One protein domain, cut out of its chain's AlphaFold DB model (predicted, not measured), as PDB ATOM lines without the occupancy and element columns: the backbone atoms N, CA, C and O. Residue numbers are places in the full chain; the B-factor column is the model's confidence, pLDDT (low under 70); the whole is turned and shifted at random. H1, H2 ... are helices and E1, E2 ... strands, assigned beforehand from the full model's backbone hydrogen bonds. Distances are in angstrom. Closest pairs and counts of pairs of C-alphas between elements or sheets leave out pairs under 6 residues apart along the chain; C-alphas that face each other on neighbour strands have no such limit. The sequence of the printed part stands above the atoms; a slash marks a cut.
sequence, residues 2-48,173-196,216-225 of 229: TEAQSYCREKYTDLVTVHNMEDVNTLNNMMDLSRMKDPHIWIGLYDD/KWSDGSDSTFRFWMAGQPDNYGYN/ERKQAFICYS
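Overview. This is residues 2 to 48, 173 to 196 and 216 to 225 of the 229 residues of the protein "lithostathine-1-beta-like" of Cottoperca gobio (UniProt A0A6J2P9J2). This domain has little regular structure: a strand, E1, runs through the middle of a body mostly of loops, with helices H1 and H2 apart from each other and residues 185 to 195 sticking out. The 81 printed residues hold H1, H2 and E1 in that order, mixed in class, with only 27 residues in named elements. The whole is compact, radius of gyration of the C-alphas 13.1 A, spanning 32 by 31 by 26 A.

Along the chain. Find C-alpha 2 at (-37.521, 0.037, -11.659); from there H1 runs to residue 11, 14.4 A. H2 is residues 21 to 30, 14.3 A. E1 is residues 40 to 46, 14.6 A, ending at (-37.971, 0.340, -21.942).

Arrangement. E1 pairs with no named strand, but its residues 41 to 42 pair with 220 to 221, parallel. The closest C-alphas of H1 and E1, Gln 5 and Gly 44, are 7.7 A apart. H2 and E1 are apart. In H1 and H2 every O i to N i+4 pair is within hydrogen-bond range.

Size, cuts and confidence. Cuts leave gaps of 6.9 A between C-alphas 48 and 173 and 9.4 A between 196 and 216. No printed residue is under 70.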
ATOM      1  N   THR A   2     -38.673  -0.424 -12.466       83.50
ATOM      2  CA  THR A   2     -37.521   0.037 -11.659       83.50
ATOM      3  C   THR A   2     -37.188  -0.862 -10.464       83.50
ATOM      4  O   THR A   2     -36.042  -1.257 -10.313       83.50
ATOM      5  N   GLU A   3     -38.175  -1.280  -9.662       90.38
ATOM      6  CA  GLU A   3     -37.937  -2.206  -8.536       90.38
ATOM      7  C   GLU A   3     -37.402  -3.575  -8.991       90.38
ATOM      8  O   GLU A   3     -36.501  -4.133  -8.368       90.38
ATOM      9  N   ALA A   4     -37.933  -4.107 -10.097       91.75
ATOM     10  CA  ALA A   4     -37.496  -5.380 -10.665       91.75
ATOM     11  C   ALA A   4     -36.055  -5.288 -11.191       91.75
ATOM     12  O   ALA A   4     -35.236  -6.159 -10.915       91.75
ATOM     13  N   GLN A   5     -35.732  -4.194 -11.883       91.88
ATOM     14  CA  GLN A   5     -34.379  -3.888 -12.338       91.88
ATOM     15  C   GLN A   5     -33.411  -3.752 -11.157       91.88
ATOM     16  O   GLN A   5     -32.338  -4.350 -11.178       91.88
ATOM     17  N   SER A   6     -33.791  -3.017 -10.106       93.56
ATOM     18  CA  SER A   6     -32.989  -2.886  -8.885       93.56
ATOM     19  C   SER A   6     -32.722  -4.242  -8.237       93.56
ATOM     20  O   SER A   6     -31.575  -4.538  -7.918       93.56
ATOM     21  N   TYR A   7     -33.745  -5.092  -8.107       94.94
ATOM     22  CA  TYR A   7     -33.579  -6.445  -7.579       94.94
ATOM     23  C   TYR A   7     -32.617  -7.280  -8.434       94.94
ATOM     24  O   TYR A   7     -31.709  -7.915  -7.895       94.94
ATOM     25  N   CYS A   8     -32.779  -7.265  -9.763       95.44
ATOM     26  CA  CYS A   8     -31.886  -7.997 -10.656       95.44
ATOM     27  C   CYS A   8     -30.444  -7.500 -10.549       95.44
ATOM     28  O   CYS A   8     -29.551  -8.324 -10.474       95.44
ATOM     29  N   ARG A   9     -30.208  -6.188 -10.463       94.31
ATOM     30  CA  ARG A   9     -28.856  -5.623 -10.295       94.31
ATOM     31  C   ARG A   9     -28.241  -5.888  -8.922       94.31
ATOM     32  O   ARG A   9     -27.025  -5.858  -8.784       94.31
ATOM     33  N   GLU A  10     -29.062  -6.118  -7.899       94.62
ATOM     34  CA  GLU A  10     -28.582  -6.470  -6.558       94.62
ATOM     35  C   GLU A  10     -28.178  -7.952  -6.456       94.62
ATOM     36  O   GLU A  10     -27.263  -8.290  -5.706       94.62
ATOM     37  N   LYS A  11     -28.877  -8.851  -7.163       93.75
ATOM     38  CA  LYS A  11     -28.719 -10.316  -7.025       93.75
ATOM     39  C   LYS A  11     -28.099 -11.016  -8.237       93.75
ATOM     40  O   LYS A  11     -27.619 -12.137  -8.097       93.75
ATOM     41  N   TYR A  12     -28.145 -10.384  -9.401       93.50
ATOM     42  CA  TYR A  12     -27.773 -10.899 -10.721       93.50
ATOM     43  C   TYR A  12     -27.129  -9.759 -11.544       93.50
ATOM     44  O   TYR A  12     -26.548  -8.844 -10.963       93.50
ATOM     45  N   THR A  13     -27.206  -9.790 -12.882       91.62
ATOM     46  CA  THR A  13     -26.715  -8.686 -13.730       91.62
ATOM     47  C   THR A  13     -27.776  -7.619 -13.963       91.62
ATOM     48  O   THR A  13     -27.617  -6.491 -13.511       91.62
ATOM     49  N   ASP A  14     -28.858  -7.952 -14.664       95.38
ATOM     50  CA  ASP A  14     -29.955  -7.026 -14.967       95.38
ATOM     51  C   ASP A  14     -31.208  -7.833 -15.365       95.38
ATOM     52  O   ASP A  14     -31.200  -9.069 -15.352       95.38
ATOM     53  N   LEU A  15     -32.300  -7.147 -15.700       95.81
ATOM     54  CA  LEU A  15     -33.426  -7.731 -16.421       95.81
ATOM     55  C   LEU A  15     -32.962  -8.307 -17.760       95.81
ATOM     56  O   LEU A  15     -32.033  -7.800 -18.379       95.81
ATOM     57  N   VAL A  16     -33.632  -9.367 -18.211       95.44
ATOM     58  CA  VAL A  16     -33.245 -10.083 -19.431       95.44
ATOM     59  C   VAL A  16     -33.218  -9.179 -20.666       95.44
ATOM     60  O   VAL A  16     -34.191  -8.484 -20.975       95.44
ATOM     61  N   THR A  17     -32.110  -9.266 -21.394       95.19
ATOM     62  CA  THR A  17     -31.928  -8.709 -22.736       95.19
ATOM     63  C   THR A  17     -32.165  -9.797 -23.771       95.19
ATOM     64  O   THR A  17     -31.710 -10.927 -23.598       95.19
ATOM     65  N   VAL A  18     -32.870  -9.464 -24.853       95.50
ATOM     66  CA  VAL A  18     -33.171 -10.404 -25.940       95.50
ATOM     67  C   VAL A  18     -32.485  -9.945 -27.224       95.50
ATOM     68  O   VAL A  18     -32.726  -8.842 -27.722       95.50
ATOM     69  N   HIS A  19     -31.640 -10.804 -27.784       94.81
ATOM     70  CA  HIS A  19     -30.817 -10.515 -28.956       94.81
ATOM     71  C   HIS A  19     -31.383 -11.112 -30.241       94.81
ATOM     72  O   HIS A  19     -31.064 -10.636 -31.329       94.81
ATOM     73  N   ASN A  20     -32.183 -12.175 -30.143       95.75
ATOM     74  CA  ASN A  20     -32.693 -12.917 -31.295       95.75
ATOM     75  C   ASN A  20     -33.818 -13.896 -30.890       95.75
ATOM     76  O   ASN A  20     -34.244 -13.966 -29.738       95.75
ATOM     77  N   MET A  21     -34.284 -14.694 -31.857       96.81
ATOM     78  CA  MET A  21     -35.301 -15.725 -31.625       96.81
ATOM     79  C   MET A  21     -34.822 -16.927 -30.796       96.81
ATOM     80  O   MET A  21     -35.660 -17.622 -30.227       96.81
ATOM     81  N   GLU A  22     -33.520 -17.205 -30.714       95.94
ATOM     82  CA  GLU A  22     -32.992 -18.269 -29.850       95.94
ATOM     83  C   GLU A  22     -33.197 -17.918 -28.374       95.94
ATOM     84  O   GLU A  22     -33.669 -18.761 -27.608       95.94
ATOM     85  N   ASP A  23     -32.962 -16.657 -28.002       95.12
ATOM     86  CA  ASP A  23     -33.263 -16.145 -26.663       95.12
ATOM     87  C   ASP A  23     -34.764 -16.275 -26.362       95.12
ATOM     88  O   ASP A  23     -35.146 -16.820 -25.326       95.12
ATOM     89  N   VAL A  24     -35.637 -15.868 -27.296       95.56
ATOM     90  CA  VAL A  24     -37.102 -16.000 -27.148       95.56
ATOM     91  C   VAL A  24     -37.514 -17.460 -26.937       95.56
ATOM     92  O   VAL A  24     -38.283 -17.764 -26.025       95.56
ATOM     93  N   ASN A  25     -36.992 -18.380 -27.750       95.31
ATOM     94  CA  ASN A  25     -37.292 -19.807 -27.641       95.31
ATOM     95  C   ASN A  25     -36.785 -20.397 -26.321       95.31
ATOM     96  O   ASN A  25     -37.489 -21.180 -25.684       95.31
ATOM     97  N   THR A  26     -35.586 -19.999 -25.895       94.06
ATOM     98  CA  THR A  26     -35.000 -20.404 -24.615       94.06
ATOM     99  C   THR A  26     -35.890 -19.971 -23.459       94.06
ATOM    100  O   THR A  26     -36.248 -20.803 -22.627       94.06
ATOM    101  N   LEU A  27     -36.319 -18.705 -23.449       93.69
ATOM    102  CA  LEU A  27     -37.233 -18.187 -22.437       93.69
ATOM    103  C   LEU A  27     -38.560 -18.949 -22.458       93.69
ATOM    104  O   LEU A  27     -38.956 -19.473 -21.424       93.69
ATOM    105  N   ASN A  28     -39.204 -19.101 -23.620       93.00
ATOM    106  CA  ASN A  28     -40.472 -19.830 -23.757       93.00
ATOM    107  C   ASN A  28     -40.403 -21.255 -23.178       93.00
ATOM    108  O   ASN A  28     -41.329 -21.676 -22.490       93.00
ATOM    109  N   ASN A  29     -39.306 -21.977 -23.416       91.62
ATOM    110  CA  ASN A  29     -39.120 -23.346 -22.927       91.62
ATOM    111  C   ASN A  29     -38.910 -23.434 -21.407       91.62
ATOM    112  O   ASN A  29     -39.159 -24.485 -20.819       91.62
ATOM    113  N   MET A  30     -38.447 -22.358 -20.764       89.06
ATOM    114  CA  MET A  30     -38.277 -22.296 -19.307       89.06
ATOM    115  C   MET A  30     -39.591 -21.998 -18.570       89.06
ATOM    116  O   MET A  30     -39.686 -22.245 -17.367       89.06
ATOM    117  N   MET A  31     -40.601 -21.463 -19.262       87.62
ATOM    118  CA  MET A  31     -41.829 -20.991 -18.628       87.62
ATOM    119  C   MET A  31     -42.869 -22.099 -18.449       87.62
ATOM    120  O   MET A  31     -43.379 -22.662 -19.414       87.62
ATOM    121  N   ASP A  32     -43.293 -22.328 -17.206       89.19
ATOM    122  CA  ASP A  32     -44.467 -23.151 -16.901       89.19
ATOM    123  C   ASP A  32     -45.733 -22.284 -16.810       89.19
ATOM    124  O   ASP A  32     -46.102 -21.781 -15.743       89.19
ATOM    125  N   LEU A  33     -46.415 -22.120 -17.948       86.56
ATOM    126  CA  LEU A  33     -47.645 -21.328 -18.063       86.56
ATOM    127  C   LEU A  33     -48.775 -21.811 -17.143       86.56
ATOM    128  O   LEU A  33     -49.615 -21.004 -16.747       86.56
ATOM    129  N   SER A  34     -48.804 -23.096 -16.774       88.44
ATOM    130  CA  SER A  34     -49.866 -23.653 -15.924       88.44
ATOM    131  C   SER A  34     -49.839 -23.093 -14.498       88.44
ATOM    132  O   SER A  34     -50.856 -23.083 -13.804       88.44
ATOM    133  N   ARG A  35     -48.681 -22.577 -14.072       86.00
ATOM    134  CA  ARG A  35     -48.456 -22.002 -12.742       86.00
ATOM    135  C   ARG A  35     -48.555 -20.477 -12.730       86.00
ATOM    136  O   ARG A  35     -48.360 -19.868 -11.678       86.00
ATOM    137  N   MET A  36     -48.860 -19.853 -13.870       84.06
ATOM    138  CA  MET A  36     -48.864 -18.399 -14.024       84.06
ATOM    139  C   MET A  36     -50.270 -17.816 -14.041       84.06
ATOM    140  O   MET A  36     -51.105 -18.169 -14.865       84.06
ATOM    141  N   LYS A  37     -50.509 -16.860 -13.138       84.62
ATOM    142  CA  LYS A  37     -51.765 -16.098 -13.091       84.62
ATOM    143  C   LYS A  37     -51.832 -15.017 -14.177       84.62
ATOM    144  O   LYS A  37     -52.915 -14.709 -14.658       84.62
ATOM    145  N   ASP A  38     -50.687 -14.447 -14.543       86.44
ATOM    146  CA  ASP A  38     -50.552 -13.444 -15.598       86.44
ATOM    147  C   ASP A  38     -49.275 -13.746 -16.405       86.44
ATOM    148  O   ASP A  38     -48.192 -13.756 -15.818       86.44
ATOM    149  N   PRO A  39     -49.381 -14.040 -17.714       90.50
ATOM    150  CA  PRO A  39     -48.250 -14.458 -18.538       90.50
ATOM    151  C   PRO A  39     -47.423 -13.291 -19.093       90.50
ATOM    152  O   PRO A  39     -46.539 -13.534 -19.914       90.50
ATOM    153  N   HIS A  40     -47.713 -12.046 -18.705       93.75
ATOM    154  CA  HIS A  40     -46.822 -10.916 -18.963       93.75
ATOM    155  C   HIS A  40     -45.660 -10.961 -17.978       93.75
ATOM    156  O   HIS A  40     -45.865 -11.187 -16.787       93.75
ATOM    157  N   ILE A  41     -44.442 -10.738 -18.446       94.31
ATOM    158  CA  ILE A  41     -43.248 -10.746 -17.603       94.31
ATOM    159  C   ILE A  41     -42.321  -9.631 -18.060       94.31
ATOM    160  O   ILE A  41     -42.054  -9.514 -19.254       94.31
ATOM    161  N   TRP A  42     -41.829  -8.827 -17.119       96.25
ATOM    162  CA  TRP A  42     -40.888  -7.751 -17.416       96.25
ATOM    163  C   TRP A  42     -39.614  -8.294 -18.070       96.25
ATOM    164  O   TRP A  42     -38.990  -9.226 -17.552       96.25
ATOM    165  N   ILE A  43     -39.225  -7.648 -19.168       96.12
ATOM    166  CA  ILE A  43     -37.904  -7.763 -19.791       96.12
ATOM    167  C   ILE A  43     -37.179  -6.415 -19.687       96.12
ATOM    168  O   ILE A  43     -37.775  -5.419 -19.275       96.12
ATOM    169  N   GLY A  44     -35.895  -6.374 -20.033       95.56
ATOM    170  CA  GLY A  44     -35.056  -5.186 -19.867       95.56
ATOM    171  C   GLY A  44     -35.336  -4.037 -20.839       95.56
ATOM    172  O   GLY A  44     -34.689  -3.003 -20.731       95.56
ATOM    173  N   LEU A  45     -36.260  -4.184 -21.792       95.88
ATOM    174  CA  LEU A  45     -36.555  -3.140 -22.774       95.88
ATOM    175  C   LEU A  45     -37.491  -2.073 -22.179       95.88
ATOM    176  O   LEU A  45     -38.511  -2.393 -21.564       95.88
ATOM    177  N   TYR A  46     -37.163  -0.799 -22.387       94.06
ATOM    178  CA  TYR A  46     -37.971   0.340 -21.942       94.06
ATOM    179  C   TYR A  46     -37.825   1.535 -22.893       94.06
ATOM    180  O   TYR A  46     -36.794   1.690 -23.546       94.06
ATOM    181  N   ASP A  47     -38.857   2.370 -22.992       92.62
ATOM    182  CA  ASP A  47     -38.830   3.628 -23.734       92.62
ATOM    183  C   ASP A  47     -38.329   4.754 -22.822       92.62
ATOM    184  O   ASP A  47     -38.923   5.055 -21.787       92.62
ATOM    185  N   ASP A  48     -37.213   5.368 -23.203       90.31
ATOM    186  CA  ASP A  48     -36.613   6.482 -22.478       90.31
ATOM    187  C   ASP A  48     -37.153   7.800 -23.046       90.31
ATOM    188  O   ASP A  48     -36.576   8.387 -23.970       90.31
ATOM    189  N   LYS A 173     -34.591   1.312 -25.255       93.50
ATOM    190  CA  LYS A 173     -33.260   0.958 -24.763       93.50
ATOM    191  C   LYS A 173     -33.316  -0.283 -23.888       93.50
ATOM    192  O   LYS A 173     -34.312  -0.525 -23.205       93.50
ATOM    193  N   TRP A 174     -32.232  -1.047 -23.881       94.88
ATOM    194  CA  TRP A 174     -32.064  -2.139 -22.933       94.88
ATOM    195  C   TRP A 174     -31.511  -1.623 -21.610       94.88
ATOM    196  O   TRP A 174     -30.636  -0.756 -21.567       94.88
ATOM    197  N   SER A 175     -32.053  -2.145 -20.516       94.06
ATOM    198  CA  SER A 175     -31.712  -1.755 -19.152       94.06
ATOM    199  C   SER A 175     -30.241  -1.981 -18.841       94.06
ATOM    200  O   SER A 175     -29.641  -1.148 -18.169       94.06
ATOM    201  N   ASP A 176     -29.647  -3.038 -19.385       92.38
ATOM    202  CA  ASP A 176     -28.233  -3.370 -19.222       92.38
ATOM    203  C   ASP A 176     -27.275  -2.540 -20.096       92.38
ATOM    204  O   ASP A 176     -26.060  -2.698 -19.990       92.38
ATOM    205  N   GLY A 177     -27.803  -1.650 -20.942       91.62
ATOM    206  CA  GLY A 177     -27.020  -0.823 -21.860       91.62
ATOM    207  C   GLY A 177     -26.570  -1.535 -23.138       91.62
ATOM    208  O   GLY A 177     -25.721  -1.000 -23.842       91.62
ATOM    209  N   SER A 178     -27.100  -2.721 -23.441       92.06
ATOM    210  CA  SER A 178     -26.814  -3.425 -24.692       92.06
ATOM    211  C   SER A 178     -27.456  -2.759 -25.917       92.06
ATOM    212  O   SER A 178     -28.525  -2.149 -25.849       92.06
ATOM    213  N   ASP A 179     -26.824  -2.954 -27.077       90.44
ATOM    214  CA  ASP A 179     -27.220  -2.341 -28.354       90.44
ATOM    215  C   ASP A 179     -28.084  -3.265 -29.239       90.44
ATOM    216  O   ASP A 179     -28.156  -3.101 -30.459       90.44
ATOM    217  N   SER A 180     -28.739  -4.284 -28.663       92.81
ATOM    218  CA  SER A 180     -29.582  -5.202 -29.442       92.81
ATOM    219  C   SER A 180     -30.741  -4.455 -30.119       92.81
ATOM    220  O   SER A 180     -31.596  -3.855 -29.459       92.81
ATOM    221  N   THR A 181     -30.826  -4.556 -31.446       92.31
ATOM    222  CA  THR A 181     -31.914  -3.994 -32.266       92.31
ATOM    223  C   THR A 181     -33.066  -4.971 -32.487       92.31
ATOM    224  O   THR A 181     -34.064  -4.621 -33.115       92.31
ATOM    225  N   PHE A 182     -32.966  -6.198 -31.967       95.75
ATOM    226  CA  PHE A 182     -34.014  -7.201 -32.115       95.75
ATOM    227  C   PHE A 182     -35.296  -6.742 -31.417       95.75
ATOM    228  O   PHE A 182     -35.271  -6.313 -30.261       95.75
ATOM    229  N   ARG A 183     -36.423  -6.812 -32.125       94.81
ATOM    230  CA  ARG A 183     -37.742  -6.443 -31.607       94.81
ATOM    231  C   ARG A 183     -38.750  -7.525 -31.971       94.81
ATOM    232  O   ARG A 183     -38.897  -7.852 -33.146       94.81
ATOM    233  N   PHE A 184     -39.451  -8.059 -30.972       97.19
ATOM    234  CA  PHE A 184     -40.463  -9.105 -31.160       97.19
ATOM    235  C   PHE A 184     -41.843  -8.659 -30.668       97.19
ATOM    236  O   PHE A 184     -42.524  -9.355 -29.915       97.19
ATOM    237  N   TRP A 185     -42.246  -7.459 -31.087       96.88
ATOM    238  CA  TRP A 185     -43.542  -6.874 -30.755       96.88
ATOM    239  C   TRP A 185     -44.710  -7.743 -31.225       96.88
ATOM    240  O   TRP A 185     -44.681  -8.363 -32.293       96.88
ATOM    241  N   MET A 186     -45.768  -7.766 -30.423       97.12
ATOM    242  CA  MET A 186     -47.069  -8.258 -30.847       97.12
ATOM    243  C   MET A 186     -47.647  -7.342 -31.936       97.12
ATOM    244  O   MET A 186     -47.360  -6.148 -31.990       97.12
ATOM    245  N   ALA A 187     -48.481  -7.895 -32.817       95.25
ATOM    246  CA  ALA A 187     -49.165  -7.095 -33.825       95.25
ATOM    247  C   ALA A 187     -49.966  -5.952 -33.172       95.25
ATOM    248  O   ALA A 187     -50.759  -6.189 -32.263       95.25
ATOM    249  N   GLY A 188     -49.760  -4.726 -33.659       93.00
ATOM    250  CA  GLY A 188     -50.397  -3.518 -33.127       93.00
ATOM    251  C   GLY A 188     -49.651  -2.848 -31.972       93.00
ATOM    252  O   GLY A 188     -50.108  -1.807 -31.530       93.00
ATOM    253  N   GLN A 189     -48.526  -3.404 -31.518       94.19
ATOM    254  CA  GLN A 189     -47.703  -2.859 -30.436       94.19
ATOM    255  C   GLN A 189     -46.370  -2.296 -30.978       94.19
ATOM    256  O   GLN A 189     -45.920  -2.730 -32.047       94.19
ATOM    257  N   PRO A 190     -45.709  -1.378 -30.251       94.31
ATOM    258  CA  PRO A 190     -46.240  -0.675 -29.080       94.31
ATOM    259  C   PRO A 190     -47.412   0.248 -29.452       94.31
ATOM    260  O   PRO A 190     -47.475   0.723 -30.590       94.31
ATOM    261  N   ASP A 191     -48.358   0.453 -28.534       94.31
ATOM    262  CA  ASP A 191     -49.539   1.308 -28.757       94.31
ATOM    263  C   ASP A 191     -49.670   2.485 -27.786       94.31
ATOM    264  O   ASP A 191     -50.559   3.321 -27.972       94.31
ATOM    265  N   ASN A 192     -48.777   2.598 -26.800       94.31
ATOM    266  CA  ASN A 192     -48.787   3.620 -25.757       94.31
ATOM    267  C   ASN A 192     -50.193   3.869 -25.181       94.31
ATOM    268  O   ASN A 192     -50.651   5.009 -25.031       94.31
ATOM    269  N   TYR A 193     -50.927   2.792 -24.897       93.69
ATOM    270  CA  TYR A 193     -52.302   2.852 -24.427       93.69
ATOM    271  C   TYR A 193     -52.413   3.642 -23.116       93.69
ATOM    272  O   TYR A 193     -51.821   3.290 -22.097       93.69
ATOM    273  N   GLY A 194     -53.221   4.706 -23.126       90.56
ATOM    274  CA  GLY A 194     -53.379   5.595 -21.971       90.56
ATOM    275  C   GLY A 194     -52.216   6.572 -21.758       90.56
ATOM    276  O   GLY A 194     -52.175   7.214 -20.711       90.56
ATOM    277  N   TYR A 195     -51.310   6.708 -22.736       89.44
ATOM    278  CA  TYR A 195     -50.175   7.641 -22.733       89.44
ATOM    279  C   TYR A 195     -49.202   7.452 -21.563       89.44
ATOM    280  O   TYR A 195     -48.603   8.410 -21.079       89.44
ATOM    281  N   ASN A 196     -49.077   6.224 -21.058       90.88
ATOM    282  CA  ASN A 196     -48.251   5.921 -19.891       90.88
ATOM    283  C   ASN A 196     -47.517   4.575 -19.982       90.88
ATOM    284  O   ASN A 196     -47.133   4.018 -18.949       90.88
ATOM    285  N   GLU A 216     -45.300   1.090 -13.698       92.00
ATOM    286  CA  GLU A 216     -45.797   0.920 -12.326       92.00
ATOM    287  C   GLU A 216     -46.534  -0.413 -12.098       92.00
ATOM    288  O   GLU A 216     -46.796  -0.801 -10.955       92.00
ATOM    289  N   ARG A 217     -46.872  -1.151 -13.165       91.75
ATOM    290  CA  ARG A 217     -47.581  -2.428 -13.043       91.75
ATOM    291  C   ARG A 217     -46.701  -3.467 -12.338       91.75
ATOM    292  O   ARG A 217     -45.577  -3.763 -12.750       91.75
ATOM    293  N   LYS A 218     -47.242  -4.072 -11.277       90.88
ATOM    294  CA  LYS A 218     -46.597  -5.199 -10.590       90.88
ATOM    295  C   LYS A 218     -46.690  -6.443 -11.464       90.88
ATOM    296  O   LYS A 218     -47.789  -6.911 -11.746       90.88
ATOM    297  N   GLN A 219     -45.539  -6.974 -11.854       90.56
ATOM    298  CA  GLN A 219     -45.428  -8.120 -12.746       90.56
ATOM    299  C   GLN A 219     -44.255  -9.000 -12.316       90.56
ATOM    300  O   GLN A 219     -43.295  -8.505 -11.721       90.56
ATOM    301  N   ALA A 220     -44.320 -10.292 -12.644       92.88
ATOM    302  CA  ALA A 220     -43.139 -11.144 -12.614       92.88
ATOM    303  C   ALA A 220     -42.065 -10.603 -13.575       92.88
ATOM    304  O   ALA A 220     -42.372  -9.870 -14.516       92.88
ATOM    305  N   PHE A 221     -40.810 -10.957 -13.331       94.00
ATOM    306  CA  PHE A 221     -39.661 -10.478 -14.094       94.00
ATOM    307  C   PHE A 221     -38.604 -11.576 -14.202       94.00
ATOM    308  O   PHE A 221     -38.563 -12.481 -13.366       94.00
ATOM    309  N   ILE A 222     -37.760 -11.500 -15.231       92.94
ATOM    310  CA  ILE A 222     -36.647 -12.431 -15.437       92.94
ATOM    311  C   ILE A 222     -35.350 -11.634 -15.377       92.94
ATOM    312  O   ILE A 222     -35.170 -10.682 -16.134       92.94
ATOM    313  N   CYS A 223     -34.454 -12.038 -14.478       94.56
ATOM    314  CA  CYS A 223     -33.084 -11.546 -14.442       94.56
ATOM    315  C   CYS A 223     -32.188 -12.458 -15.283       94.56
ATOM    316  O   CYS A 223     -32.447 -13.661 -15.367       94.56
ATOM    317  N   TYR A 224     -31.108 -11.922 -15.843       87.06
ATOM    318  CA  TYR A 224     -30.035 -12.736 -16.406       87.06
ATOM    319  C   TYR A 224     -28.771 -12.658 -15.548       87.06
ATOM    320  O   TYR A 224     -28.515 -11.672 -14.854       87.06
ATOM    321  N   SER A 225     -27.984 -13.727 -15.605       79.62
ATOM    322  CA  SER A 225     -26.627 -13.803 -15.072       79.62
ATOM    323  C   SER A 225     -25.695 -14.133 -16.234       79.62
ATOM    324  O   SER A 225     -26.097 -14.911 -17.111       79.62
TER     325      SER A 225